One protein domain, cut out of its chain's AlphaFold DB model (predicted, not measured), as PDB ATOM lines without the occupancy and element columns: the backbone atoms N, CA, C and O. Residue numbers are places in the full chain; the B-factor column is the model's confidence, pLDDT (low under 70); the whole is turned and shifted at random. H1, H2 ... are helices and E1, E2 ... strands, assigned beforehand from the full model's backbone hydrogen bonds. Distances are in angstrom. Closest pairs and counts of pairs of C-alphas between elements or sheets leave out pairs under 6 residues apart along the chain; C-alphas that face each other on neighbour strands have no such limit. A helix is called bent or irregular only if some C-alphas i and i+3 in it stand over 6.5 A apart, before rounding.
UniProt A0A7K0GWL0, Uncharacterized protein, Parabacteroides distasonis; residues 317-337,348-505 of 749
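This is residues 317 to 337 and 348 to 505 of the 749 residues of an uncharacterized protein of Parabacteroides distasonis (UniProt A0A7K0GWL0). A twisted sheet of six strands forms the core, with helices on both faces: H1, H2, H3, H4 and H5 cover one face, and H7 is on the other, where the sheet curls round it. This makes three layers, helices, sheet, helix, and the short H6 packs over E3. The printed part has 179 residues, with seven named helices and six named strands in the order H1 E1 E2 H2 H3 E3 H4 H5 E4 H6 E5 H7 E6, and the class is mixed, helices and strands. The mixed sheet runs E1 E2 E6 E5 E3 E4, with E1 and E2 antiparallel and the other neighbours parallel. The whole is compact and rounded, with a radius of gyration of the C-alphas of 15.8 A and spans of 48 by 41 by 35 A.

The printed part begins with H1, residues 317 to 323, on the sheet of E1, residues 329 to 337, E2, 348 to 361, E3, 414 to 418, E4, 449 to 451, E5, 464 to 472, and E6, 494 to 503. H1 lies over E2 at a height over the sheet of 9.6 A. The edge strand E1 is antiparallel to E2, with N 333 and O 353 2.9 A apart, within hydrogen-bond range. E2 bends by 107 degrees at residue 358 and is parallel to E6, with N 499 and O 356 at 2.8 A. H2, residues 373 to 386, runs across the strands, at 70 degrees to E2 on the local plane, and its height over the sheet is 8.2 A. H3, residues 394 to 410, lies along E5 at a height over the sheet of 9.3 A; with residues 403 to 407 alone it touches H1, at a steep tilt of 56 degrees, the closest C-alphas being those of Leu 320 and Phe 403, 6.7 A apart. The inner strand E3 is parallel to E5, with N 466 and O 415 at 2.9 A, and to E4, with N 450 and O 416 at 3.0 A. H4, residues 424 to 434, is on the sheet and is irregular, but only just, with C-alphas 425 and 428 7.0 A apart. H5, residues 436 to 444, touches residues 394 to 401 of H3, the same way at a shallow tilt of 33 degrees, only just short of steep; the closest C-alphas are those of Tyr 397 and Leu 438, 5.9 A apart. H6, residues 452 to 455, is close to H7, residues 474 to 487, but not clearly touching it, with the C-alphas of Ile 452 and Thr 480 7.8 A apart. The closest C-alphas of H7 and E1 are those of Ile 478 and Ile 335, at 6.2 A. E5 and E6 are parallel, with N 498 and O 467 at 2.7 A. E3, H4 H5, E4 and E5, H7, E6 are strand-helix-strand units, parallel neighbour strands joined through helices; E2, H2 H3, E3 and E4, H6, E5 are split ones, with other strands between, and the four crossovers are right-handed. Every O i to N i+4 pair is within hydrogen-bond range in H5 and H7; the counts are 2 of 3 in H1, 8 of 10 in H2, 10 of 13 in H3 and 4 of 7 in H4, and H6 is too short for such a pair.

H1 begins at C-alpha 317, (204.639, 186.026, 207.124). From first to last C-alpha, E1 measures 25.7 A, E2 30.8 A, H2 21.3 A, H3 24.8 A, E5 19.9 A, H7 19.9 A and E6 22.7 A. H7 begins at C-alpha 474, (205.850, 203.536, 214.863), and E6 ends at C-alpha 503, (209.720, 201.096, 219.532).

The C-alphas farthest apart are those of Ser 370 and Glu 460, 49.4 A. Residues 338 to 347 are not printed, and C-alphas 337 and 348 are 6.0 A apart across this cut. Of the links that are printed whole, E2 to H2 is long, with 11 residues. The mean pLDDT of the printed part is 91.8; residues 459, 489 and 490 are under 70.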
ATOM      1  N   SER A 317     203.576 185.408 206.352       94.62
ATOM      2  CA  SER A 317     204.639 186.026 207.124       94.62
ATOM      3  C   SER A 317     204.444 185.821 208.633       94.62
ATOM      4  O   SER A 317     205.412 185.555 209.345       94.62
ATOM      5  N   ARG A 318     203.203 185.888 209.132       95.00
ATOM      6  CA  ARG A 318     202.882 185.612 210.539       95.00
ATOM      7  C   ARG A 318     203.109 184.146 210.909       95.00
ATOM      8  O   ARG A 318     203.633 183.877 211.991       95.00
ATOM      9  N   ASP A 319     202.751 183.222 210.025       94.19
ATOM     10  CA  ASP A 319     202.918 181.782 210.243       94.19
ATOM     11  C   ASP A 319     204.403 181.391 210.281       94.19
ATOM     12  O   ASP A 319     204.832 180.618 211.145       94.19
ATOM     13  N   LEU A 320     205.219 181.990 209.405       94.50
ATOM     14  CA  LEU A 320     206.671 181.802 209.414       94.50
ATOM     15  C   LEU A 320     207.332 182.365 210.677       94.50
ATOM     16  O   LEU A 320     208.288 181.770 211.170       94.50
ATOM     17  N   ASN A 321     206.810 183.448 211.266       92.56
ATOM     18  CA  ASN A 321     207.343 183.936 212.540       92.56
ATOM     19  C   ASN A 321     207.236 182.874 213.648       92.56
ATOM     20  O   ASN A 321     208.166 182.709 214.429       92.56
ATOM     21  N   ASN A 322     206.122 182.137 213.720       86.75
ATOM     22  CA  ASN A 322     205.917 181.119 214.760       86.75
ATOM     23  C   ASN A 322     206.868 179.918 214.631       86.75
ATOM     24  O   ASN A 322     207.096 179.225 215.619       86.75
ATOM     25  N   SER A 323     207.391 179.659 213.430       88.94
ATOM     26  CA  SER A 323     208.238 178.497 213.139       88.94
ATOM     27  C   SER A 323     209.729 178.837 213.077       88.94
ATOM     28  O   SER A 323     210.532 178.092 213.630       88.94
ATOM     29  N   LEU A 324     210.102 179.956 212.447       92.31
ATOM     30  CA  LEU A 324     211.500 180.315 212.163       92.31
ATOM     31  C   LEU A 324     212.033 181.426 213.077       92.31
ATOM     32  O   LEU A 324     213.182 181.394 213.518       92.31
ATOM     33  N   LEU A 325     211.190 182.394 213.440       90.19
ATOM     34  CA  LEU A 325     211.582 183.522 214.291       90.19
ATOM     35  C   LEU A 325     211.268 183.241 215.767       90.19
ATOM     36  O   LEU A 325     210.613 184.021 216.457       90.19
ATOM     37  N   ALA A 326     211.760 182.111 216.281       80.00
ATOM     38  CA  ALA A 326     211.585 181.757 217.687       80.00
ATOM     39  C   ALA A 326     212.132 182.872 218.603       80.00
ATOM     40  O   ALA A 326     213.296 183.278 218.465       80.00
ATOM     41  N   ASN A 327     211.297 183.316 219.549       84.75
ATOM     42  CA  ASN A 327     211.492 184.447 220.471       84.75
ATOM     43  C   ASN A 327     211.362 185.855 219.865       84.75
ATOM     44  O   ASN A 327     211.615 186.822 220.577       84.75
ATOM     45  N   TYR A 328     210.951 185.995 218.601       94.50
ATOM     46  CA  TYR A 328     210.566 187.300 218.066       94.50
ATOM     47  C   TYR A 328     209.121 187.614 218.453       94.50
ATOM     48  O   TYR A 328     208.240 186.750 218.408       94.50
ATOM     49  N   GLY A 329     208.874 188.869 218.817       93.75
ATOM     50  CA  GLY A 329     207.532 189.410 218.960       93.75
ATOM     51  C   GLY A 329     206.929 189.795 217.610       93.75
ATOM     52  O   GLY A 329     207.628 189.913 216.602       93.75
ATOM     53  N   CYS A 330     205.615 190.022 217.594       94.06
ATOM     54  CA  CYS A 330     204.901 190.502 216.413       94.06
ATOM     55  C   CYS A 330     203.941 191.623 216.792       94.06
ATOM     56  O   CYS A 330     203.271 191.552 217.823       94.06
ATOM     57  N   TYR A 331     203.831 192.625 215.932       94.69
ATOM     58  CA  TYR A 331     202.862 193.700 216.064       94.69
ATOM     59  C   TYR A 331     202.276 194.047 214.697       94.69
ATOM     60  O   TYR A 331     202.981 193.990 213.693       94.69
ATOM     61  N   VAL A 332     200.985 194.363 214.635       94.81
ATOM     62  CA  VAL A 332     200.286 194.624 213.372       94.81
ATOM     63  C   VAL A 332     199.962 196.104 213.236       94.81
ATOM     64  O   VAL A 332     199.516 196.734 214.192       94.81
ATOM     65  N   TYR A 333     200.158 196.641 212.036       94.75
ATOM     66  CA  TYR A 333     199.821 198.015 211.689       94.75
ATOM     67  C   TYR A 333     198.850 198.051 210.520       94.75
ATOM     68  O   TYR A 333     199.049 197.366 209.516       94.75
ATOM     69  N   ASP A 334     197.836 198.903 210.632       94.00
ATOM     70  CA  ASP A 334     196.924 199.225 209.542       94.00
ATOM     71  C   ASP A 334     197.363 200.561 208.919       94.00
ATOM     72  O   ASP A 334     197.155 201.638 209.477       94.00
ATOM     73  N   ILE A 335     198.032 200.484 207.766       93.12
ATOM     74  CA  ILE A 335     198.603 201.635 207.064       93.12
ATOM     75  C   ILE A 335     197.517 202.291 206.201       93.12
ATOM     76  O   ILE A 335     196.993 201.637 205.299       93.12
ATOM     77  N   PRO A 336     197.147 203.562 206.428       89.50
ATOM     78  CA  PRO A 336     196.089 204.193 205.650       89.50
ATOM     79  C   PRO A 336     196.578 204.569 204.245       89.50
ATOM     80  O   PRO A 336     197.661 205.142 204.101       89.50
ATOM     81  N   PHE A 337     195.753 204.304 203.232       87.00
ATOM     82  CA  PHE A 337     195.967 204.714 201.842       87.00
ATOM     83  C   PHE A 337     194.644 205.109 201.168       87.00
ATOM     84  O   PHE A 337     193.560 204.849 201.686       87.00
ATOM     85  N   SER A 348     189.139 206.399 201.907       88.69
ATOM     86  CA  SER A 348     190.151 205.882 202.830       88.69
ATOM     87  C   SER A 348     190.052 204.358 202.938       88.69
ATOM     88  O   SER A 348     188.969 203.820 203.175       88.69
ATOM     89  N   ALA A 349     191.181 203.674 202.792       88.00
ATOM     90  CA  ALA A 349     191.331 202.236 202.975       88.00
ATOM     91  C   ALA A 349     192.566 201.938 203.837       88.00
ATOM     92  O   ALA A 349     193.412 202.807 204.064       88.00
ATOM     93  N   THR A 350     192.672 200.707 204.337       89.38
ATOM     94  CA  THR A 350     193.792 200.277 205.179       89.38
ATOM     95  C   THR A 350     194.548 199.112 204.562       89.38
ATOM     96  O   THR A 350     193.976 198.175 204.006       89.38
ATOM     97  N   TYR A 351     195.866 199.187 204.676       89.88
ATOM     98  CA  TYR A 351     196.821 198.219 204.180       89.88
ATOM     99  C   TYR A 351     197.558 197.611 205.371       89.88
ATOM    100  O   TYR A 351     198.344 198.280 206.042       89.88
ATOM    101  N   ARG A 352     197.261 196.350 205.681       94.12
ATOM    102  CA  ARG A 352     197.755 195.692 206.893       94.12
ATOM    103  C   ARG A 352     199.171 195.159 206.708       94.12
ATOM    104  O   ARG A 352     199.426 194.445 205.743       94.12
ATOM    105  N   VAL A 353     200.059 195.442 207.658       96.06
ATOM    106  CA  VAL A 353     201.453 194.976 207.673       96.06
ATOM    107  C   VAL A 353     201.787 194.395 209.045       96.06
ATOM    108  O   VAL A 353     201.506 195.016 210.070       96.06
ATOM    109  N   TRP A 354     202.405 193.212 209.071       96.31
ATOM    110  CA  TRP A 354     203.031 192.683 210.285       96.31
ATOM    111  C   TRP A 354     204.462 193.190 210.413       96.31
ATOM    112  O   TRP A 354     205.245 193.122 209.466       96.31
ATOM    113  N   GLN A 355     204.788 193.649 211.614       97.56
ATOM    114  CA  GLN A 355     206.137 193.878 212.091       97.56
ATOM    115  C   GLN A 355     206.551 192.716 212.991       97.56
ATOM    116  O   GLN A 355     205.930 192.482 214.028       97.56
ATOM    117  N   HIS A 356     207.621 192.024 212.624       97.81
ATOM    118  CA  HIS A 356     208.290 191.011 213.443       97.81
ATOM    119  C   HIS A 356     209.494 191.649 214.113       97.81
ATOM    120  O   HIS A 356     210.181 192.443 213.472       97.81
ATOM    121  N   PHE A 357     209.773 191.342 215.377       97.25
ATOM    122  CA  PHE A 357     210.879 192.006 216.061       97.25
ATOM    123  C   PHE A 357     211.616 191.173 217.101       97.25
ATOM    124  O   PHE A 357     211.005 190.394 217.823       97.25
ATOM    125  N   CYS A 358     212.935 191.366 217.186       95.38
ATOM    126  CA  CYS A 358     213.797 190.632 218.119       95.38
ATOM    127  C   CYS A 358     213.701 191.197 219.541       95.38
ATOM    128  O   CYS A 358     213.441 190.474 220.498       95.38
ATOM    129  N   GLU A 359     213.913 192.501 219.679       95.56
ATOM    130  CA  GLU A 359     213.801 193.236 220.931       95.56
ATOM    131  C   GLU A 359     212.789 194.372 220.776       95.56
ATOM    132  O   GLU A 359     212.540 194.874 219.678       95.56
ATOM    133  N   SER A 360     212.217 194.811 221.893       96.06
ATOM    134  CA  SER A 360     211.369 195.997 221.950       96.06
ATOM    135  C   SER A 360     211.873 196.991 222.984       96.06
ATOM    136  O   SER A 360     212.484 196.597 223.980       96.06
ATOM    137  N   TYR A 361     211.568 198.265 222.771       96.69
ATOM    138  CA  TYR A 361     211.869 199.363 223.674       96.69
ATOM    139  C   TYR A 361     210.692 200.337 223.781       96.69
ATOM    140  O   TYR A 361     209.791 200.339 222.944       96.69
ATOM    141  N   CYS A 362     210.714 201.189 224.803       95.81
ATOM    142  CA  CYS A 362     209.829 202.346 224.900       95.81
ATOM    143  C   CYS A 362     210.618 203.519 225.498       95.81
ATOM    144  O   CYS A 362     211.355 203.353 226.471       95.81
ATOM    145  N   ASP A 363     210.516 204.681 224.864       92.19
ATOM    146  CA  ASP A 363     211.236 205.910 225.214       92.19
ATOM    147  C   ASP A 363     210.490 206.777 226.244       92.19
ATOM    148  O   ASP A 363     211.056 207.714 226.802       92.19
ATOM    149  N   VAL A 364     209.242 206.425 226.553       94.12
ATOM    150  CA  VAL A 364     208.379 207.129 227.506       94.12
ATOM    151  C   VAL A 364     208.849 206.882 228.940       94.12
ATOM    152  O   VAL A 364     208.931 205.738 229.376       94.12
ATOM    153  N   GLU A 365     209.143 207.931 229.706       90.38
ATOM    154  CA  GLU A 365     209.715 207.776 231.054       90.38
ATOM    155  C   GLU A 365     208.670 207.562 232.156       90.38
ATOM    156  O   GLU A 365     208.965 206.927 233.163       90.38
ATOM    157  N   ASP A 366     207.445 208.059 231.969       92.06
ATOM    158  CA  ASP A 366     206.408 208.135 233.007       92.06
ATOM    159  C   ASP A 366     205.525 206.877 233.128       92.06
ATOM    160  O   ASP A 366     204.407 206.944 233.639       92.06
ATOM    161  N   LEU A 367     206.012 205.719 232.668       93.44
ATOM    162  CA  LEU A 367     205.313 204.432 232.753       93.44
ATOM    163  C   LEU A 367     205.930 203.506 233.813       93.44
ATOM    164  O   LEU A 367     207.134 203.521 234.064       93.44
ATOM    165  N   ASP A 368     205.101 202.644 234.405       91.88
ATOM    166  CA  ASP A 368     205.549 201.617 235.352       91.88
ATOM    167  C   ASP A 368     206.130 200.397 234.619       91.88
ATOM    168  O   ASP A 368     205.436 199.431 234.286       91.88
ATOM    169  N   TYR A 369     207.442 200.429 234.391       92.44
ATOM    170  CA  TYR A 369     208.174 199.342 233.744       92.44
ATOM    171  C   TYR A 369     208.427 198.121 234.637       92.44
ATOM    172  O   TYR A 369     209.071 197.182 234.176       92.44
ATOM    173  N   SER A 370     207.915 198.054 235.872       92.62
ATOM    174  CA  SER A 370     208.095 196.863 236.723       92.62
ATOM    175  C   SER A 370     207.520 195.578 236.099       92.62
ATOM    176  O   SER A 370     207.998 194.476 236.376       92.62
ATOM    177  N   TYR A 371     206.536 195.711 235.204       91.12
ATOM    178  CA  TYR A 371     205.953 194.600 234.446       91.12
ATOM    179  C   TYR A 371     206.728 194.261 233.163       91.12
ATOM    180  O   TYR A 371     206.648 193.126 232.701       91.12
ATOM    181  N   TYR A 372     207.503 195.205 232.618       91.69
ATOM    182  CA  TYR A 372     208.288 195.056 231.383       91.69
ATOM    183  C   TYR A 372     209.648 195.778 231.485       91.69
ATOM    184  O   TYR A 372     209.903 196.737 230.749       91.69
ATOM    185  N   PRO A 373     210.555 195.330 232.373       92.75
ATOM    186  CA  PRO A 373     211.827 196.019 232.615       92.75
ATOM    187  C   PRO A 373     212.726 196.047 231.370       92.75
ATOM    188  O   PRO A 373     213.405 197.042 231.102       92.75
ATOM    189  N   SER A 374     212.656 194.996 230.546       92.75
ATOM    190  CA  SER A 374     213.428 194.870 229.308       92.75
ATOM    191  C   SER A 374     213.173 196.008 228.318       92.75
ATOM    192  O   SER A 374     214.105 196.423 227.634       92.75
ATOM    193  N   ALA A 375     211.961 196.574 228.263       93.44
ATOM    194  CA  ALA A 375     211.649 197.679 227.353       93.44
ATOM    195  C   ALA A 375     212.482 198.935 227.667       93.44
ATOM    196  O   ALA A 375     212.997 199.586 226.752       93.44
ATOM    197  N   ARG A 376     212.675 199.251 228.955       92.25
ATOM    198  CA  ARG A 376     213.496 200.393 229.385       92.25
ATOM    199  C   ARG A 376     214.988 200.096 229.264       92.25
ATOM    200  O   ARG A 376     215.752 200.946 228.811       92.25
ATOM    201  N   GLU A 377     215.410 198.884 229.615       93.88
ATOM    202  CA  GLU A 377     216.803 198.460 229.444       93.88
ATOM    203  C   GLU A 377     217.242 198.509 227.977       93.88
ATOM    204  O   GLU A 377     218.346 198.959 227.673       93.88
ATOM    205  N   ASN A 378     216.379 198.073 227.058       95.81
ATOM    206  CA  ASN A 378     216.665 198.085 225.628       95.81
ATOM    207  C   ASN A 378     216.690 199.503 225.056       95.81
ATOM    208  O   ASN A 378     217.557 199.792 224.232       95.81
ATOM    209  N   TYR A 379     215.835 200.412 225.541       95.44
ATOM    210  CA  TYR A 379     215.908 201.831 225.176       95.44
ATOM    211  C   TYR A 379     217.297 202.422 225.476       95.44
ATOM    212  O   TYR A 379     217.924 203.024 224.605       95.44
ATOM    213  N   ASN A 380     217.842 202.149 226.666       93.50
ATOM    214  CA  ASN A 380     219.172 202.629 227.058       93.50
ATOM    215  C   ASN A 380     220.301 202.062 226.173       93.50
ATOM    216  O   ASN A 380     221.334 202.704 225.984       93.50
ATOM    217  N   LYS A 381     220.115 200.866 225.593       95.06
ATOM    218  CA  LYS A 381     221.092 200.232 224.690       95.06
ATOM    219  C   LYS A 381     221.122 200.866 223.295       95.06
ATOM    220  O   LYS A 381     222.134 200.712 222.608       95.06
ATOM    221  N   LEU A 382     220.074 201.586 222.877       94.88
ATOM    222  CA  LEU A 382     219.982 202.174 221.532       94.88
ATOM    223  C   LEU A 382     221.132 203.139 221.229       94.88
ATOM    224  O   LEU A 382     221.618 203.170 220.100       94.88
ATOM    225  N   VAL A 383     221.611 203.880 222.233       93.88
ATOM    226  CA  VAL A 383     222.762 204.787 222.088       93.88
ATOM    227  C   VAL A 383     224.012 204.025 221.640       93.88
ATOM    228  O   VAL A 383     224.729 204.488 220.759       93.88
ATOM    229  N   GLY A 384     224.239 202.823 222.179       95.00
ATOM    230  CA  GLY A 384     225.362 201.974 221.779       95.00
ATOM    231  C   GLY A 384     225.239 201.455 220.344       95.00
ATOM    232  O   GLY A 384     226.238 201.391 219.631       95.00
ATOM    233  N   PHE A 385     224.024 201.130 219.891       94.94
ATOM    234  CA  PHE A 385     223.789 200.750 218.492       94.94
ATOM    235  C   PHE A 385     224.051 201.927 217.545       94.94
ATOM    236  O   PHE A 385     224.776 201.768 216.564       94.94
ATOM    237  N   LYS A 386     223.539 203.125 217.869       92.50
ATOM    238  CA  LYS A 386     223.788 204.366 217.109       92.50
ATOM    239  C   LYS A 386     225.277 204.718 217.047       92.50
ATOM    240  O   LYS A 386     225.773 205.073 215.985       92.50
ATOM    241  N   ALA A 387     226.002 204.530 218.148       93.00
ATOM    242  CA  ALA A 387     227.448 204.738 218.229       93.00
ATOM    243  C   ALA A 387     228.288 203.574 217.662       93.00
ATOM    244  O   ALA A 387     229.513 203.620 217.750       93.00
ATOM    245  N   LYS A 388     227.656 202.516 217.126       94.19
ATOM    246  CA  LYS A 388     228.310 201.295 216.611       94.19
ATOM    247  C   LYS A 388     229.180 200.546 217.631       94.19
ATOM    248  O   LYS A 388     229.937 199.656 217.266       94.19
ATOM    249  N   SER A 389     229.049 200.837 218.923       95.38
ATOM    250  CA  SER A 389     229.754 200.129 220.003       95.38
ATOM    251  C   SER A 389     229.002 198.888 220.499       95.38
ATOM    252  O   SER A 389     229.524 198.112 221.298       95.38
ATOM    253  N   ARG A 390     227.774 198.685 220.015       95.06
ATOM    254  CA  ARG A 390     226.925 197.517 220.262       95.06
ATOM    255  C   ARG A 390     226.394 196.985 218.934       95.06
ATOM    256  O   ARG A 390     226.093 197.774 218.048       95.06
ATOM    257  N   TYR A 391     226.247 195.669 218.828       95.62
ATOM    258  CA  TYR A 391     225.744 194.967 217.647       95.62
ATOM    259  C   TYR A 391     224.955 193.717 218.066       95.62
ATOM    260  O   TYR A 391     225.056 193.266 219.213       95.62
ATOM    261  N   PHE A 392     224.153 193.171 217.152       95.94
ATOM    262  CA  PHE A 392     223.555 191.846 217.316       95.94
ATOM    263  C   PHE A 392     224.516 190.773 216.800       95.94
ATOM    264  O   PHE A 392     225.277 191.009 215.868       95.94
ATOM    265  N   TYR A 393     224.485 189.585 217.401       95.06
ATOM    266  CA  TYR A 393     225.267 188.447 216.916       95.06
ATOM    267  C   TYR A 393     224.684 187.886 215.614       95.06
ATOM    268  O   TYR A 393     223.464 187.871 215.456       95.06
ATOM    269  N   ASP A 394     225.538 187.316 214.760       95.88
ATOM    270  CA  ASP A 394     225.184 186.740 213.450       95.88
ATOM    271  C   ASP A 394     223.959 185.817 213.488       95.88
ATOM    272  O   ASP A 394     223.050 185.978 212.678       95.88
ATOM    273  N   ARG A 395     223.837 184.981 214.531       94.31
ATOM    274  CA  ARG A 395     222.680 184.092 214.772       94.31
ATOM    275  C   ARG A 395     221.308 184.780 214.758       94.31
ATOM    276  O   ARG A 395     220.286 184.121 214.591       94.31
ATOM    277  N   VAL A 396     221.256 186.082 215.042       94.50
ATOM    278  CA  VAL A 396     220.022 186.880 214.998       94.50
ATOM    279  C   VAL A 396     219.651 187.169 213.544       94.50
ATOM    280  O   VAL A 396     218.491 187.035 213.164       94.50
ATOM    281  N   TYR A 397     220.639 187.499 212.714       96.44
ATOM    282  CA  TYR A 397     220.454 187.705 211.282       96.44
ATOM    283  C   TYR A 397     220.231 186.387 210.538       96.44
ATOM    284  O   TYR A 397     219.420 186.378 209.620       96.44
ATOM    285  N   ASP A 398     220.852 185.279 210.958       96.00
ATOM    286  CA  ASP A 398     220.639 183.947 210.366       96.00
ATOM    287  C   ASP A 398     219.154 183.557 210.369       96.00
ATOM    288  O   ASP A 398     218.616 183.143 209.346       96.00
ATOM    289  N   LYS A 399     218.439 183.830 211.468       95.75
ATOM    290  CA  LYS A 399     216.981 183.637 211.543       95.75
ATOM    291  C   LYS A 399     216.206 184.503 210.547       95.75
ATOM    292  O   LYS A 399     215.211 184.061 209.979       95.75
ATOM    293  N   ILE A 400     216.639 185.749 210.342       96.94
ATOM    294  CA  ILE A 400     216.025 186.658 209.361       96.94
ATOM    295  C   ILE A 400     216.293 186.147 207.940       96.94
ATOM    296  O   ILE A 400     215.397 186.196 207.102       96.94
ATOM    297  N   ILE A 401     217.491 185.622 207.673       97.06
ATOM    298  CA  ILE A 401     217.862 185.024 206.385       97.06
ATOM    299  C   ILE A 401     216.979 183.807 206.099       97.06
ATOM    300  O   ILE A 401     216.337 183.778 205.053       97.06
ATOM    301  N   GLU A 402     216.860 182.871 207.045       96.25
ATOM    302  CA  GLU A 402     215.981 181.696 206.926       96.25
ATOM    303  C   GLU A 402     214.521 182.099 206.671       96.25
ATOM    304  O   GLU A 402     213.840 181.529 205.816       96.25
ATOM    305  N   PHE A 403     214.041 183.128 207.372       96.88
ATOM    306  CA  PHE A 403     212.703 183.680 207.176       96.88
ATOM    307  C   PHE A 403     212.502 184.263 205.766       96.88
ATOM    308  O   PHE A 403     211.490 183.981 205.119       96.88
ATOM    309  N   VAL A 404     213.462 185.045 205.262       96.81
ATOM    310  CA  VAL A 404     213.426 185.605 203.900       96.81
ATOM    311  C   VAL A 404     213.496 184.493 202.848       96.81
ATOM    312  O   VAL A 404     212.765 184.544 201.858       96.81
ATOM    313  N   GLU A 405     214.322 183.467 203.057       95.25
ATOM    314  CA  GLU A 405     214.416 182.308 202.163       95.25
ATOM    315  C   GLU A 405     213.107 181.519 202.103       95.25
ATOM    316  O   GLU A 405     212.648 181.176 201.013       95.25
ATOM    317  N   ALA A 406     212.466 181.282 203.249       95.56
ATOM    318  CA  ALA A 406     211.180 180.596 203.306       95.56
ATOM    319  C   ALA A 406     210.072 181.382 202.585       95.56
ATOM    320  O   ALA A 406     209.234 180.789 201.902       95.56
ATOM    321  N   LEU A 407     210.081 182.716 202.679       95.38
ATOM    322  CA  LEU A 407     209.186 183.557 201.883       95.38
ATOM    323  C   LEU A 407     209.513 183.459 200.385       95.38
ATOM    324  O   LEU A 407     208.597 183.332 199.574       95.38
ATOM    325  N   ARG A 408     210.798 183.460 200.006       93.50
ATOM    326  CA  ARG A 408     211.239 183.349 198.604       93.50
ATOM    327  C   ARG A 408     210.852 182.029 197.948       93.50
ATOM    328  O   ARG A 408     210.505 182.022 196.774       93.50
ATOM    329  N   GLN A 409     210.868 180.927 198.692       92.44
ATOM    330  CA  GLN A 409     210.398 179.632 198.189       92.44
ATOM    331  C   GLN A 409     208.916 179.663 197.785       92.44
ATOM    332  O   GLN A 409     208.508 178.904 196.909       92.44
ATOM    333  N   LYS A 410     208.116 180.541 198.407       91.94
ATOM    334  CA  LYS A 410     206.708 180.763 198.052       91.94
ATOM    335  C   LYS A 410     206.534 181.831 196.971       91.94
ATOM    336  O   LYS A 410     205.636 181.707 196.143       91.94
ATOM    337  N   HIS A 411     207.396 182.853 196.960       90.81
ATOM    338  CA  HIS A 411     207.295 184.023 196.079       90.81
ATOM    339  C   HIS A 411     208.636 184.337 195.401       90.81
ATOM    340  O   HIS A 411     209.569 184.836 196.030       90.81
ATOM    341  N   ASN A 412     208.729 184.093 194.091       76.19
ATOM    342  CA  ASN A 412     209.993 184.173 193.343       76.19
ATOM    343  C   ASN A 412     210.604 185.588 193.239       76.19
ATOM    344  O   ASN A 412     211.808 185.710 193.022       76.19
ATOM    345  N   ASN A 413     209.813 186.652 193.387       86.25
ATOM    346  CA  ASN A 413     210.230 188.045 193.187       86.25
ATOM    347  C   ASN A 413     210.261 188.856 194.494       86.25
ATOM    348  O   ASN A 413     209.676 189.941 194.597       86.25
ATOM    349  N   ILE A 414     210.965 188.307 195.484       92.50
ATOM    350  CA  ILE A 414     211.241 188.952 196.771       92.50
ATOM    351  C   ILE A 414     212.504 189.807 196.719       92.50
ATOM    352  O   ILE A 414     213.525 189.406 196.160       92.50
ATOM    353  N   VAL A 415     212.433 190.956 197.388       94.38
ATOM    354  CA  VAL A 415     213.566 191.837 197.668       94.38
ATOM    355  C   VAL A 415     213.614 192.191 199.148       94.38
ATOM    356  O   VAL A 415     212.576 192.312 199.806       94.38
ATOM    357  N   VAL A 416     214.824 192.372 199.673       96.69
ATOM    358  CA  VAL A 416     215.027 192.911 201.017       96.69
ATOM    359  C   VAL A 416     215.349 194.391 200.906       96.69
ATOM    360  O   VAL A 416     216.213 194.791 200.126       96.69
ATOM    361  N   SER A 417     214.668 195.217 201.692       94.94
ATOM    362  CA  SER A 417     214.960 196.642 201.764       94.94
ATOM    363  C   SER A 417     215.377 197.052 203.166       94.94
ATOM    364  O   SER A 417     214.769 196.614 204.138       94.94
ATOM    365  N   LEU A 418     216.427 197.863 203.282       95.38
ATOM    366  CA  LEU A 418     216.940 198.302 204.579       95.38
ATOM    367  C   LEU A 418     216.350 199.656 204.971       95.38
ATOM    368  O   LEU A 418     216.538 200.639 204.253       95.38
ATOM    369  N   GLY A 419     215.669 199.692 206.120       93.00
ATOM    370  CA  GLY A 419     215.159 200.923 206.729       93.00
ATOM    371  C   GLY A 419     216.282 201.858 207.187       93.00
ATOM    372  O   GLY A 419     217.435 201.444 207.345       93.00
ATOM    373  N   ASP A 420     215.953 203.129 207.409       90.81
ATOM    374  CA  ASP A 420     216.937 204.164 207.741       90.81
ATOM    375  C   ASP A 420     217.194 204.312 209.251       90.81
ATOM    376  O   ASP A 420     218.110 205.031 209.650       90.81
ATOM    377  N   SER A 421     216.419 203.623 210.097       91.31
ATOM    378  CA  SER A 421     216.487 203.710 211.559       91.31
ATOM    379  C   SER A 421     216.361 205.140 212.108       91.31
ATOM    380  O   SER A 421     216.947 205.469 213.145       91.31
ATOM    381  N   ALA A 422     215.612 205.996 211.399       84.31
ATOM    382  CA  ALA A 422     215.459 207.430 211.648       84.31
ATOM    383  C   ALA A 422     216.780 208.230 211.615       84.31
ATOM    384  O   ALA A 422     216.896 209.271 212.262       84.31
ATOM    385  N   LEU A 423     217.782 207.745 210.873       83.88
ATOM    386  CA  LEU A 423     219.074 208.418 210.686       83.88
ATOM    387  C   LEU A 423     219.141 209.245 209.392       83.88
ATOM    388  O   LEU A 423     220.099 209.988 209.191       83.88
ATOM    389  N   GLY A 424     218.149 209.126 208.503       81.19
ATOM    390  CA  GLY A 424     218.137 209.827 207.219       81.19
ATOM    391  C   GLY A 424     219.396 209.533 206.395       81.19
ATOM    392  O   GLY A 424     219.738 208.371 206.164       81.19
ATOM    393  N   ASN A 425     220.109 210.583 205.976       75.25
ATOM    394  CA  ASN A 425     221.299 210.473 205.121       75.25
ATOM    395  C   ASN A 425     222.464 209.701 205.769       75.25
ATOM    396  O   ASN A 425     223.273 209.113 205.053       75.25
ATOM    397  N   ASP A 426     222.527 209.636 207.101       79.94
ATOM    398  CA  ASP A 426     223.591 208.923 207.822       79.94
ATOM    399  C   ASP A 426     223.340 207.401 207.904       79.94
ATOM    400  O   ASP A 426     224.158 206.636 208.425       79.94
ATOM    401  N   SER A 427     222.210 206.924 207.368       86.44
ATOM    402  CA  SER A 427     221.801 205.517 207.442       86.44
ATOM    403  C   SER A 427     222.690 204.559 206.643       86.44
ATOM    404  O   SER A 427     222.770 203.383 206.993       86.44
ATOM    405  N   VAL A 428     223.390 205.016 205.598       87.88
ATOM    406  CA  VAL A 428     224.187 204.137 204.718       87.88
ATOM    407  C   VAL A 428     225.349 203.491 205.475       87.88
ATOM    408  O   VAL A 428     225.482 202.267 205.502       87.88
ATOM    409  N   ASP A 429     226.173 204.312 206.123       90.81
ATOM    410  CA  ASP A 429     227.330 203.867 206.904       90.81
ATOM    411  C   ASP A 429     226.900 203.078 208.156       90.81
ATOM    412  O   ASP A 429     227.535 202.100 208.565       90.81
ATOM    413  N   PHE A 430     225.758 203.441 208.739       93.81
ATOM    414  CA  PHE A 430     225.133 202.690 209.822       93.81
ATOM    415  C   PHE A 430     224.679 201.287 209.388       93.81
ATOM    416  O   PHE A 430     225.040 200.291 210.019       93.81
ATOM    417  N   ASN A 431     223.947 201.188 208.278       94.31
ATOM    418  CA  ASN A 431     223.444 199.925 207.747       94.31
ATOM    419  C   ASN A 431     224.575 199.028 207.231       94.31
ATOM    420  O   ASN A 431     224.495 197.809 207.358       94.31
ATOM    421  N   ASN A 432     225.645 199.598 206.672       92.75
ATOM    422  CA  ASN A 432     226.825 198.830 206.272       92.75
ATOM    423  C   ASN A 432     227.513 198.162 207.464       92.75
ATOM    424  O   ASN A 432     227.947 197.020 207.341       92.75
ATOM    425  N   TYR A 433     227.564 198.837 208.613       94.50
ATOM    426  CA  TYR A 433     228.105 198.257 209.837       94.50
ATOM    427  C   TYR A 433     227.207 197.132 210.376       94.50
ATOM    428  O   TYR A 433     227.653 195.992 210.510       94.50
ATOM    429  N   HIS A 434     225.927 197.429 210.629       96.56
ATOM    430  CA  HIS A 434     225.018 196.508 211.328       96.56
ATOM    431  C   HIS A 434     224.460 195.379 210.464       96.56
ATOM    432  O   HIS A 434     224.062 194.358 211.008       96.56
ATOM    433  N   PHE A 435     224.402 195.529 209.140       96.88
ATOM    434  CA  PHE A 435     223.826 194.520 208.240       96.88
ATOM    435  C   PHE A 435     224.858 193.870 207.316       96.88
ATOM    436  O   PHE A 435     224.477 193.254 206.326       96.88
ATOM    437  N   SER A 436     226.156 193.978 207.615       95.44
ATOM    438  CA  SER A 436     227.227 193.379 206.800       95.44
ATOM    439  C   SER A 436     227.038 191.869 206.591       95.44
ATOM    440  O   SER A 436     227.017 191.410 205.447       95.44
ATOM    441  N   HIS A 437     226.813 191.112 207.672       97.06
ATOM    442  CA  HIS A 437     226.554 189.666 207.619       97.06
ATOM    443  C   HIS A 437     225.268 189.326 206.850       97.06
ATOM    444  O   HIS A 437     225.281 188.472 205.962       97.06
ATOM    445  N   LEU A 438     224.176 190.053 207.122       97.62
ATOM    446  CA  LEU A 438     222.893 189.891 206.427       97.62
ATOM    447  C   LEU A 438     223.042 190.106 204.914       97.62
ATOM    448  O   LEU A 438     222.627 189.260 204.125       97.62
ATOM    449  N   LYS A 439     223.665 191.221 204.509       96.69
ATOM    450  CA  LYS A 439     223.893 191.574 203.100       96.69
ATOM    451  C   LYS A 439     224.711 190.504 202.386       96.69
ATOM    452  O   LYS A 439     224.313 190.055 201.316       96.69
ATOM    453  N   LYS A 440     225.828 190.080 202.989       96.88
ATOM    454  CA  LYS A 440     226.705 189.051 202.419       96.88
ATOM    455  C   LYS A 440     225.955 187.731 202.222       96.88
ATOM    456  O   LYS A 440     225.951 187.188 201.122       96.88
ATOM    457  N   SER A 441     225.269 187.263 203.261       97.44
ATOM    458  CA  SER A 441     224.573 185.974 203.243       97.44
ATOM    459  C   SER A 441     223.404 185.941 202.255       97.44
ATOM    460  O   SER A 441     223.188 184.923 201.597       97.44
ATOM    461  N   LEU A 442     222.652 187.041 202.123       96.44
ATOM    462  CA  LEU A 442     221.573 187.164 201.136       96.44
ATOM    463  C   LEU A 442     222.112 187.246 199.699       96.44
ATOM    464  O   LEU A 442     221.540 186.623 198.804       96.44
ATOM    465  N   ALA A 443     223.236 187.937 199.481       94.94
ATOM    466  CA  ALA A 443     223.884 188.009 198.171       94.94
ATOM    467  C   ALA A 443     224.368 186.631 197.689       94.94
ATOM    468  O   ALA A 443     224.108 186.262 196.546       94.94
ATOM    469  N   GLU A 444     224.974 185.824 198.569       96.00
ATOM    470  CA  GLU A 444     225.369 184.432 198.274       96.00
ATOM    471  C   GLU A 444     224.176 183.551 197.862       96.00
ATOM    472  O   GLU A 444     224.329 182.578 197.123       96.00
ATOM    473  N   ARG A 445     222.969 183.916 198.302       93.94
ATOM    474  CA  ARG A 445     221.712 183.241 197.962       93.94
ATOM    475  C   ARG A 445     221.031 183.828 196.730       93.94
ATOM    476  O   ARG A 445     219.980 183.329 196.344       93.94
ATOM    477  N   ASN A 446     221.590 184.845 196.074       92.19
ATOM    478  CA  ASN A 446     220.947 185.599 194.990       92.19
ATOM    479  C   ASN A 446     219.647 186.309 195.425       92.19
ATOM    480  O   ASN A 446     218.649 186.282 194.702       92.19
ATOM    481  N   ILE A 447     219.634 186.902 196.622       93.75
ATOM    482  CA  ILE A 447     218.560 187.784 197.100       93.75
ATOM    483  C   ILE A 447     219.116 189.201 197.191       93.75
ATOM    484  O   ILE A 447     220.064 189.460 197.931       93.75
ATOM    485  N   ASN A 448     218.515 190.120 196.439       93.94
ATOM    486  CA  ASN A 448     218.993 191.494 196.381       93.94
ATOM    487  C   ASN A 448     218.561 192.296 197.613       93.94
ATOM    488  O   ASN A 448     217.454 192.128 198.135       93.94
ATOM    489  N   VAL A 449     219.458 193.181 198.049       94.81
ATOM    490  CA  VAL A 449     219.270 194.068 199.196       94.81
ATOM    491  C   VAL A 449     219.483 195.506 198.741       94.81
ATOM    492  O   VAL A 449     220.565 195.827 198.255       94.81
ATOM    493  N   PHE A 450     218.489 196.371 198.939       92.06
ATOM    494  CA  PHE A 450     218.569 197.786 198.555       92.06
ATOM    495  C   PHE A 450     218.198 198.719 199.713       92.06
ATOM    496  O   PHE A 450     217.390 198.353 200.571       92.06
ATOM    497  N   PRO A 451     218.717 199.954 199.744       90.25
ATOM    498  CA  PRO A 451     218.085 201.043 200.485       90.25
ATOM    499  C   PRO A 451     216.621 201.245 200.057       90.25
ATOM    500  O   PRO A 451     216.263 200.941 198.917       90.25
ATOM    501  N   ILE A 452     215.779 201.784 200.946       87.88
ATOM    502  CA  ILE A 452     214.358 202.061 200.648       87.88
ATOM    503  C   ILE A 452     214.195 202.922 199.390       87.88
ATOM    504  O   ILE A 452     213.382 202.586 198.530       87.88
ATOM    505  N   ASP A 453     214.994 203.980 199.240       84.38
ATOM    506  CA  ASP A 453     214.870 204.901 198.104       84.38
ATOM    507  C   ASP A 453     215.304 204.265 196.771       84.38
ATOM    508  O   ASP A 453     214.724 204.546 195.727       84.38
ATOM    509  N   GLU A 454     216.268 203.341 196.791       86.81
ATOM    510  CA  GLU A 454     216.709 202.630 195.584       86.81
ATOM    511  C   GLU A 454     215.738 201.527 195.174       86.81
ATOM    512  O   GLU A 454     215.535 201.285 193.980       86.81
ATOM    513  N   VAL A 455     215.100 200.874 196.154       84.62
ATOM    514  CA  VAL A 455     214.110 199.834 195.876       84.62
ATOM    515  C   VAL A 455     212.967 200.431 195.058       84.62
ATOM    516  O   VAL A 455     212.505 199.792 194.118       84.62
ATOM    517  N   ILE A 456     212.580 201.690 195.295       75.38
ATOM    518  CA  ILE A 456     211.550 202.409 194.523       75.38
ATOM    519  C   ILE A 456     211.856 202.480 193.019       75.38
ATOM    520  O   ILE A 456     210.933 202.644 192.232       75.38
ATOM    521  N   HIS A 457     213.096 202.290 192.573       79.31
ATOM    522  CA  HIS A 457     213.433 202.266 191.146       79.31
ATOM    523  C   HIS A 457     213.368 200.866 190.503       79.31
ATOM    524  O   HIS A 457     213.532 200.747 189.294       79.31
ATOM    525  N   GLN A 458     213.079 199.810 191.274       80.44
ATOM    526  CA  GLN A 458     213.057 198.403 190.829       80.44
ATOM    527  C   GLN A 458     211.627 197.843 190.646       80.44
ATOM    528  O   GLN A 458     211.378 196.642 190.790       80.44
ATOM    529  N   LEU A 459     210.677 198.731 190.332       68.12
ATOM    530  CA  LEU A 459     209.218 198.513 190.355       68.12
ATOM    531  C   LEU A 459     208.727 197.378 189.445       68.12
ATOM    532  O   LEU A 459     207.679 196.795 189.705       68.12
ATOM    533  N   GLU A 460     209.452 197.088 188.365       73.38
ATOM    534  CA  GLU A 460     209.063 196.077 187.371       73.38
ATOM    535  C   GLU A 460     209.528 194.663 187.748       73.38
ATOM    536  O   GLU A 460     209.074 193.683 187.161       73.38
ATOM    537  N   ILE A 461     210.423 194.551 188.733       79.75
ATOM    538  CA  ILE A 461     211.120 193.302 189.056       79.75
ATOM    539  C   ILE A 461     210.556 192.675 190.333       79.75
ATOM    540  O   ILE A 461     210.345 191.463 190.376       79.75
ATOM    541  N   TYR A 462     210.275 193.478 191.364       86.69
ATOM    542  CA  TYR A 462     209.914 192.975 192.693       86.69
ATOM    543  C   TYR A 462     208.504 193.373 193.115       86.69
ATOM    544  O   TYR A 462     208.172 194.553 193.203       86.69
ATOM    545  N   SER A 463     207.681 192.374 193.446       88.06
ATOM    546  CA  SER A 463     206.331 192.586 193.986       88.06
ATOM    547  C   SER A 463     206.223 192.280 195.475       88.06
ATOM    548  O   SER A 463     205.181 192.568 196.055       88.06
ATOM    549  N   TYR A 464     207.246 191.695 196.098       93.12
ATOM    550  CA  TYR A 464     207.246 191.345 197.517       93.12
ATOM    551  C   TYR A 464     208.480 191.943 198.187       93.12
ATOM    552  O   TYR A 464     209.607 191.718 197.753       93.12
ATOM    553  N   ILE A 465     208.260 192.718 199.242       94.75
ATOM    554  CA  ILE A 465     209.281 193.518 199.906       94.75
ATOM    555  C   ILE A 465     209.328 193.113 201.375       94.75
ATOM    556  O   ILE A 465     208.336 193.223 202.102       94.75
ATOM    557  N   VAL A 466     210.499 192.664 201.816       97.06
ATOM    558  CA  VAL A 466     210.804 192.466 203.234       97.06
ATOM    559  C   VAL A 466     211.621 193.662 203.694       97.06
ATOM    560  O   VAL A 466     212.785 193.801 203.320       97.06
ATOM    561  N   VAL A 467     211.019 194.543 204.487       97.31
ATOM    562  CA  VAL A 467     211.754 195.668 205.072       97.31
ATOM    563  C   VAL A 467     212.449 195.185 206.335       97.31
ATOM    564  O   VAL A 467     211.794 194.651 207.225       97.31
ATOM    565  N   VAL A 468     213.764 195.362 206.421       97.69
ATOM    566  CA  VAL A 468     214.571 195.033 207.598       97.69
ATOM    567  C   VAL A 468     215.168 196.319 208.154       97.69
ATOM    568  O   VAL A 468     215.836 197.064 207.445       97.69
ATOM    569  N   GLU A 469     214.942 196.590 209.431       96.81
ATOM    570  CA  GLU A 469     215.395 197.819 210.081       96.81
ATOM    571  C   GLU A 469     216.009 197.525 211.451       96.81
ATOM    572  O   GLU A 469     215.523 196.665 212.188       96.81
ATOM    573  N   LEU A 470     217.090 198.225 211.819       96.56
ATOM    574  CA  LEU A 470     217.732 197.981 213.111       96.56
ATOM    575  C   LEU A 470     216.881 198.571 214.234       96.56
ATOM    576  O   LEU A 470     216.569 197.871 215.189       96.56
ATOM    577  N   ILE A 471     216.502 199.846 214.115       96.50
ATOM    578  CA  ILE A 471     215.744 200.576 215.136       96.50
ATOM    579  C   ILE A 471     214.535 201.221 214.470       96.50
ATOM    580  O   ILE A 471     214.672 202.220 213.780       96.50
ATOM    581  N   SER A 472     213.346 200.676 214.699       96.38
ATOM    582  CA  SER A 472     212.112 201.200 214.106       96.38
ATOM    583  C   SER A 472     211.300 201.994 215.127       96.38
ATOM    584  O   SER A 472     211.098 201.518 216.249       96.38
ATOM    585  N   THR A 473     210.730 203.121 214.715       94.75
ATOM    586  CA  THR A 473     209.636 203.794 215.435       94.75
ATOM    587  C   THR A 473     208.301 203.506 214.751       94.75
ATOM    588  O   THR A 473     208.269 203.144 213.574       94.75
ATOM    589  N   ASN A 474     207.183 203.691 215.460       93.19
ATOM    590  CA  ASN A 474     205.850 203.536 214.863       93.19
ATOM    591  C   ASN A 474     205.666 204.466 213.656       93.19
ATOM    592  O   ASN A 474     205.283 204.014 212.577       93.19
ATOM    593  N   ASP A 475     205.994 205.749 213.822       92.06
ATOM    594  CA  ASP A 475     205.861 206.749 212.762       92.06
ATOM    595  C   ASP A 475     206.812 206.476 211.595       92.06
ATOM    596  O   ASP A 475     206.413 206.619 210.437       92.06
ATOM    597  N   GLY A 476     208.042 206.032 211.879       92.56
ATOM    598  CA  GLY A 476     209.028 205.666 210.862       92.56
ATOM    599  C   GLY A 476     208.564 204.485 210.014       92.56
ATOM    600  O   GLY A 476     208.569 204.571 208.785       92.56
ATOM    601  N   LEU A 477     208.060 203.423 210.652       94.69
ATOM    602  CA  LEU A 477     207.505 202.257 209.960       94.69
ATOM    603  C   LEU A 477     206.307 202.652 209.095       94.69
ATOM    604  O   LEU A 477     206.262 202.316 207.910       94.69
ATOM    605  N   ILE A 478     205.345 203.391 209.658       93.88
ATOM    606  CA  ILE A 478     204.147 203.824 208.926       93.88
ATOM    607  C   ILE A 478     204.537 204.693 207.730       93.88
ATOM    608  O   ILE A 478     204.007 204.506 206.635       93.88
ATOM    609  N   THR A 479     205.474 205.621 207.918       92.62
ATOM    610  CA  THR A 479     205.962 206.504 206.854       92.62
ATOM    611  C   THR A 479     206.668 205.715 205.756       92.62
ATOM    612  O   THR A 479     206.398 205.940 204.577       92.62
ATOM    613  N   THR A 480     207.510 204.750 206.118       92.25
ATOM    614  CA  THR A 480     208.219 203.879 205.170       92.25
ATOM    615  C   THR A 480     207.242 203.039 204.353       92.25
ATOM    616  O   THR A 480     207.292 203.051 203.122       92.25
ATOM    617  N   CYS A 481     206.278 202.388 205.007       93.44
ATOM    618  CA  CYS A 481     205.235 201.631 204.321       93.44
ATOM    619  C   CYS A 481     204.404 202.522 203.388       93.44
ATOM    620  O   CYS A 481     204.163 202.134 202.249       93.44
ATOM    621  N   LYS A 482     204.006 203.728 203.823       91.69
ATOM    622  CA  LYS A 482     203.288 204.688 202.966       91.69
ATOM    623  C   LYS A 482     204.102 205.086 201.742       91.69
ATOM    624  O   LYS A 482     203.575 205.023 200.640       91.69
ATOM    625  N   LYS A 483     205.384 205.431 201.914       89.75
ATOM    626  CA  LYS A 483     206.284 205.761 200.798       89.75
ATOM    627  C   LYS A 483     206.342 204.627 199.775       89.75
ATOM    628  O   LYS A 483     206.216 204.893 198.581       89.75
ATOM    629  N   LEU A 484     206.473 203.379 200.230       89.69
ATOM    630  CA  LEU A 484     206.467 202.206 199.352       89.69
ATOM    631  C   LEU A 484     205.114 202.048 198.644       89.69
ATOM    632  O   LEU A 484     205.082 201.977 197.424       89.69
ATOM    633  N   ILE A 485     204.000 202.069 199.379       89.12
ATOM    634  CA  ILE A 485     202.634 201.946 198.835       89.12
ATOM    635  C   ILE A 485     202.350 203.029 197.788       89.12
ATOM    636  O   ILE A 485     201.838 202.716 196.715       89.12
ATOM    637  N   ASP A 486     202.685 204.287 198.079       85.44
ATOM    638  CA  ASP A 486     202.408 205.427 197.205       85.44
ATOM    639  C   ASP A 486     203.297 205.441 195.958       85.44
ATOM    640  O   ASP A 486     202.802 205.738 194.867       85.44
ATOM    641  N   SER A 487     204.574 205.073 196.099       80.88
ATOM    642  CA  SER A 487     205.529 205.044 194.982       80.88
ATOM    643  C   SER A 487     205.347 203.812 194.088       80.88
ATOM    644  O   SER A 487     205.595 203.876 192.887       80.88
ATOM    645  N   TYR A 488     204.841 202.704 194.638       70.94
ATOM    646  CA  TYR A 488     204.609 201.449 193.922       70.94
ATOM    647  C   TYR A 488     203.130 201.194 193.561       70.94
ATOM    648  O   TYR A 488     202.744 200.051 193.296       70.94
ATOM    649  N   LYS A 489     202.267 202.217 193.501       67.06
ATOM    650  CA  LYS A 489     200.819 202.032 193.239       67.06
ATOM    651  C   LYS A 489     200.485 201.148 192.029       67.06
ATOM    652  O   LYS A 489     199.453 200.487 192.046       67.06
ATOM    653  N   LYS A 490     201.336 201.130 190.995       68.12
ATOM    654  CA  LYS A 490     201.175 200.277 189.802       68.12
ATOM    655  C   LYS A 490     201.710 198.851 189.979       68.12
ATOM    656  O   LYS A 490     201.166 197.930 189.387       68.12
ATOM    657  N   ALA A 491     202.780 198.686 190.753       72.50
ATOM    658  CA  ALA A 491     203.454 197.406 190.969       72.50
ATOM    659  C   ALA A 491     202.823 196.586 192.109       72.50
ATOM    660  O   ALA A 491     203.106 195.395 192.241       72.50
ATOM    661  N   CYS A 492     201.944 197.208 192.906       82.06
ATOM    662  CA  CYS A 492     201.139 196.549 193.933       82.06
ATOM    663  C   CYS A 492     202.007 195.702 194.892       82.06
ATOM    664  O   CYS A 492     201.877 194.467 194.909       82.06
ATOM    665  N   PRO A 493     202.921 196.338 195.654       89.69
ATOM    666  CA  PRO A 493     203.934 195.653 196.445       89.69
ATOM    667  C   PRO A 493     203.286 194.990 197.647       89.69
ATOM    668  O   PRO A 493     202.392 195.566 198.247       89.69
ATOM    669  N   LYS A 494     203.745 193.809 198.038       93.69
ATOM    670  CA  LYS A 494     203.323 193.111 199.251       93.69
ATOM    671  C   LYS A 494     204.428 193.288 200.274       93.69
ATOM    672  O   LYS A 494     205.589 193.070 199.947       93.69
ATOM    673  N   ILE A 495     204.096 193.746 201.475       95.25
ATOM    674  CA  ILE A 495     205.091 194.253 202.428       95.25
ATOM    675  C   ILE A 495     204.993 193.476 203.733       95.25
ATOM    676  O   ILE A 495     203.905 193.300 204.283       95.25
ATOM    677  N   THR A 496     206.143 193.057 204.244       97.06
ATOM    678  CA  THR A 496     206.307 192.606 205.626       97.06
ATOM    679  C   THR A 496     207.512 193.304 206.239       97.06
ATOM    680  O   THR A 496     208.433 193.700 205.520       97.06
ATOM    681  N   TYR A 497     207.489 193.500 207.551       97.88
ATOM    682  CA  TYR A 497     208.467 194.323 208.247       97.88
ATOM    683  C   TYR A 497     209.177 193.508 209.323       97.88
ATOM    684  O   TYR A 497     208.544 192.780 210.082       97.88
ATOM    685  N   VAL A 498     210.491 193.648 209.415       97.94
ATOM    686  CA  VAL A 498     211.331 193.015 210.429       97.94
ATOM    687  C   VAL A 498     212.162 194.099 211.097       97.94
ATOM    688  O   VAL A 498     212.896 194.831 210.441       97.94
ATOM    689  N   SER A 499     212.063 194.204 212.415       97.69
ATOM    690  CA  SER A 499     212.789 195.195 213.202       97.69
ATOM    691  C   SER A 499     213.631 194.518 214.263       97.69
ATOM    692  O   SER A 499     213.135 193.705 215.032       97.69
ATOM    693  N   LEU A 500     214.913 194.840 214.360       97.12
ATOM    694  CA  LEU A 500     215.729 194.263 215.430       97.12
ATOM    695  C   LEU A 500     215.373 194.880 216.789       97.12
ATOM    696  O   LEU A 500     215.234 194.154 217.768       97.12
ATOM    697  N   CYS A 501     215.112 196.186 216.820       97.00
ATOM    698  CA  CYS A 501     214.611 196.926 217.972       97.00
ATOM    699  C   CYS A 501     213.326 197.677 217.597       97.00
ATOM    700  O   CYS A 501     213.364 198.710 216.924       97.00
ATOM    701  N   LYS A 502     212.180 197.183 218.067       96.50
ATOM    702  CA  LYS A 502     210.878 197.833 217.904       96.50
ATOM    703  C   LYS A 502     210.627 198.880 218.992       96.50
ATOM    704  O   LYS A 502     210.614 198.534 220.169       96.50
ATOM    705  N   GLY A 503     210.301 200.113 218.617       96.56
ATOM    706  CA  GLY A 503     209.720 201.096 219.532       96.56
ATOM    707  C   GLY A 503     208.225 200.856 219.750       96.56
ATOM    708  O   GLY A 503     207.490 200.619 218.790       96.56
ATOM    709  N   TYR A 504     207.773 200.909 221.000       96.06
ATOM    710  CA  TYR A 504     206.357 201.005 221.357       96.06
ATOM    711  C   TYR A 504     205.963 202.455 221.618       96.06
ATOM    712  O   TYR A 504     206.686 203.189 222.290       96.06
ATOM    713  N   SER A 505     204.778 202.842 221.150       94.56
ATOM    714  CA  SER A 505     204.158 204.100 221.578       94.56
ATOM    715  C   SER A 505     203.705 204.033 223.041       94.56
ATOM    716  O   SER A 505     203.509 202.951 223.601       94.56
TER     717      SER A 505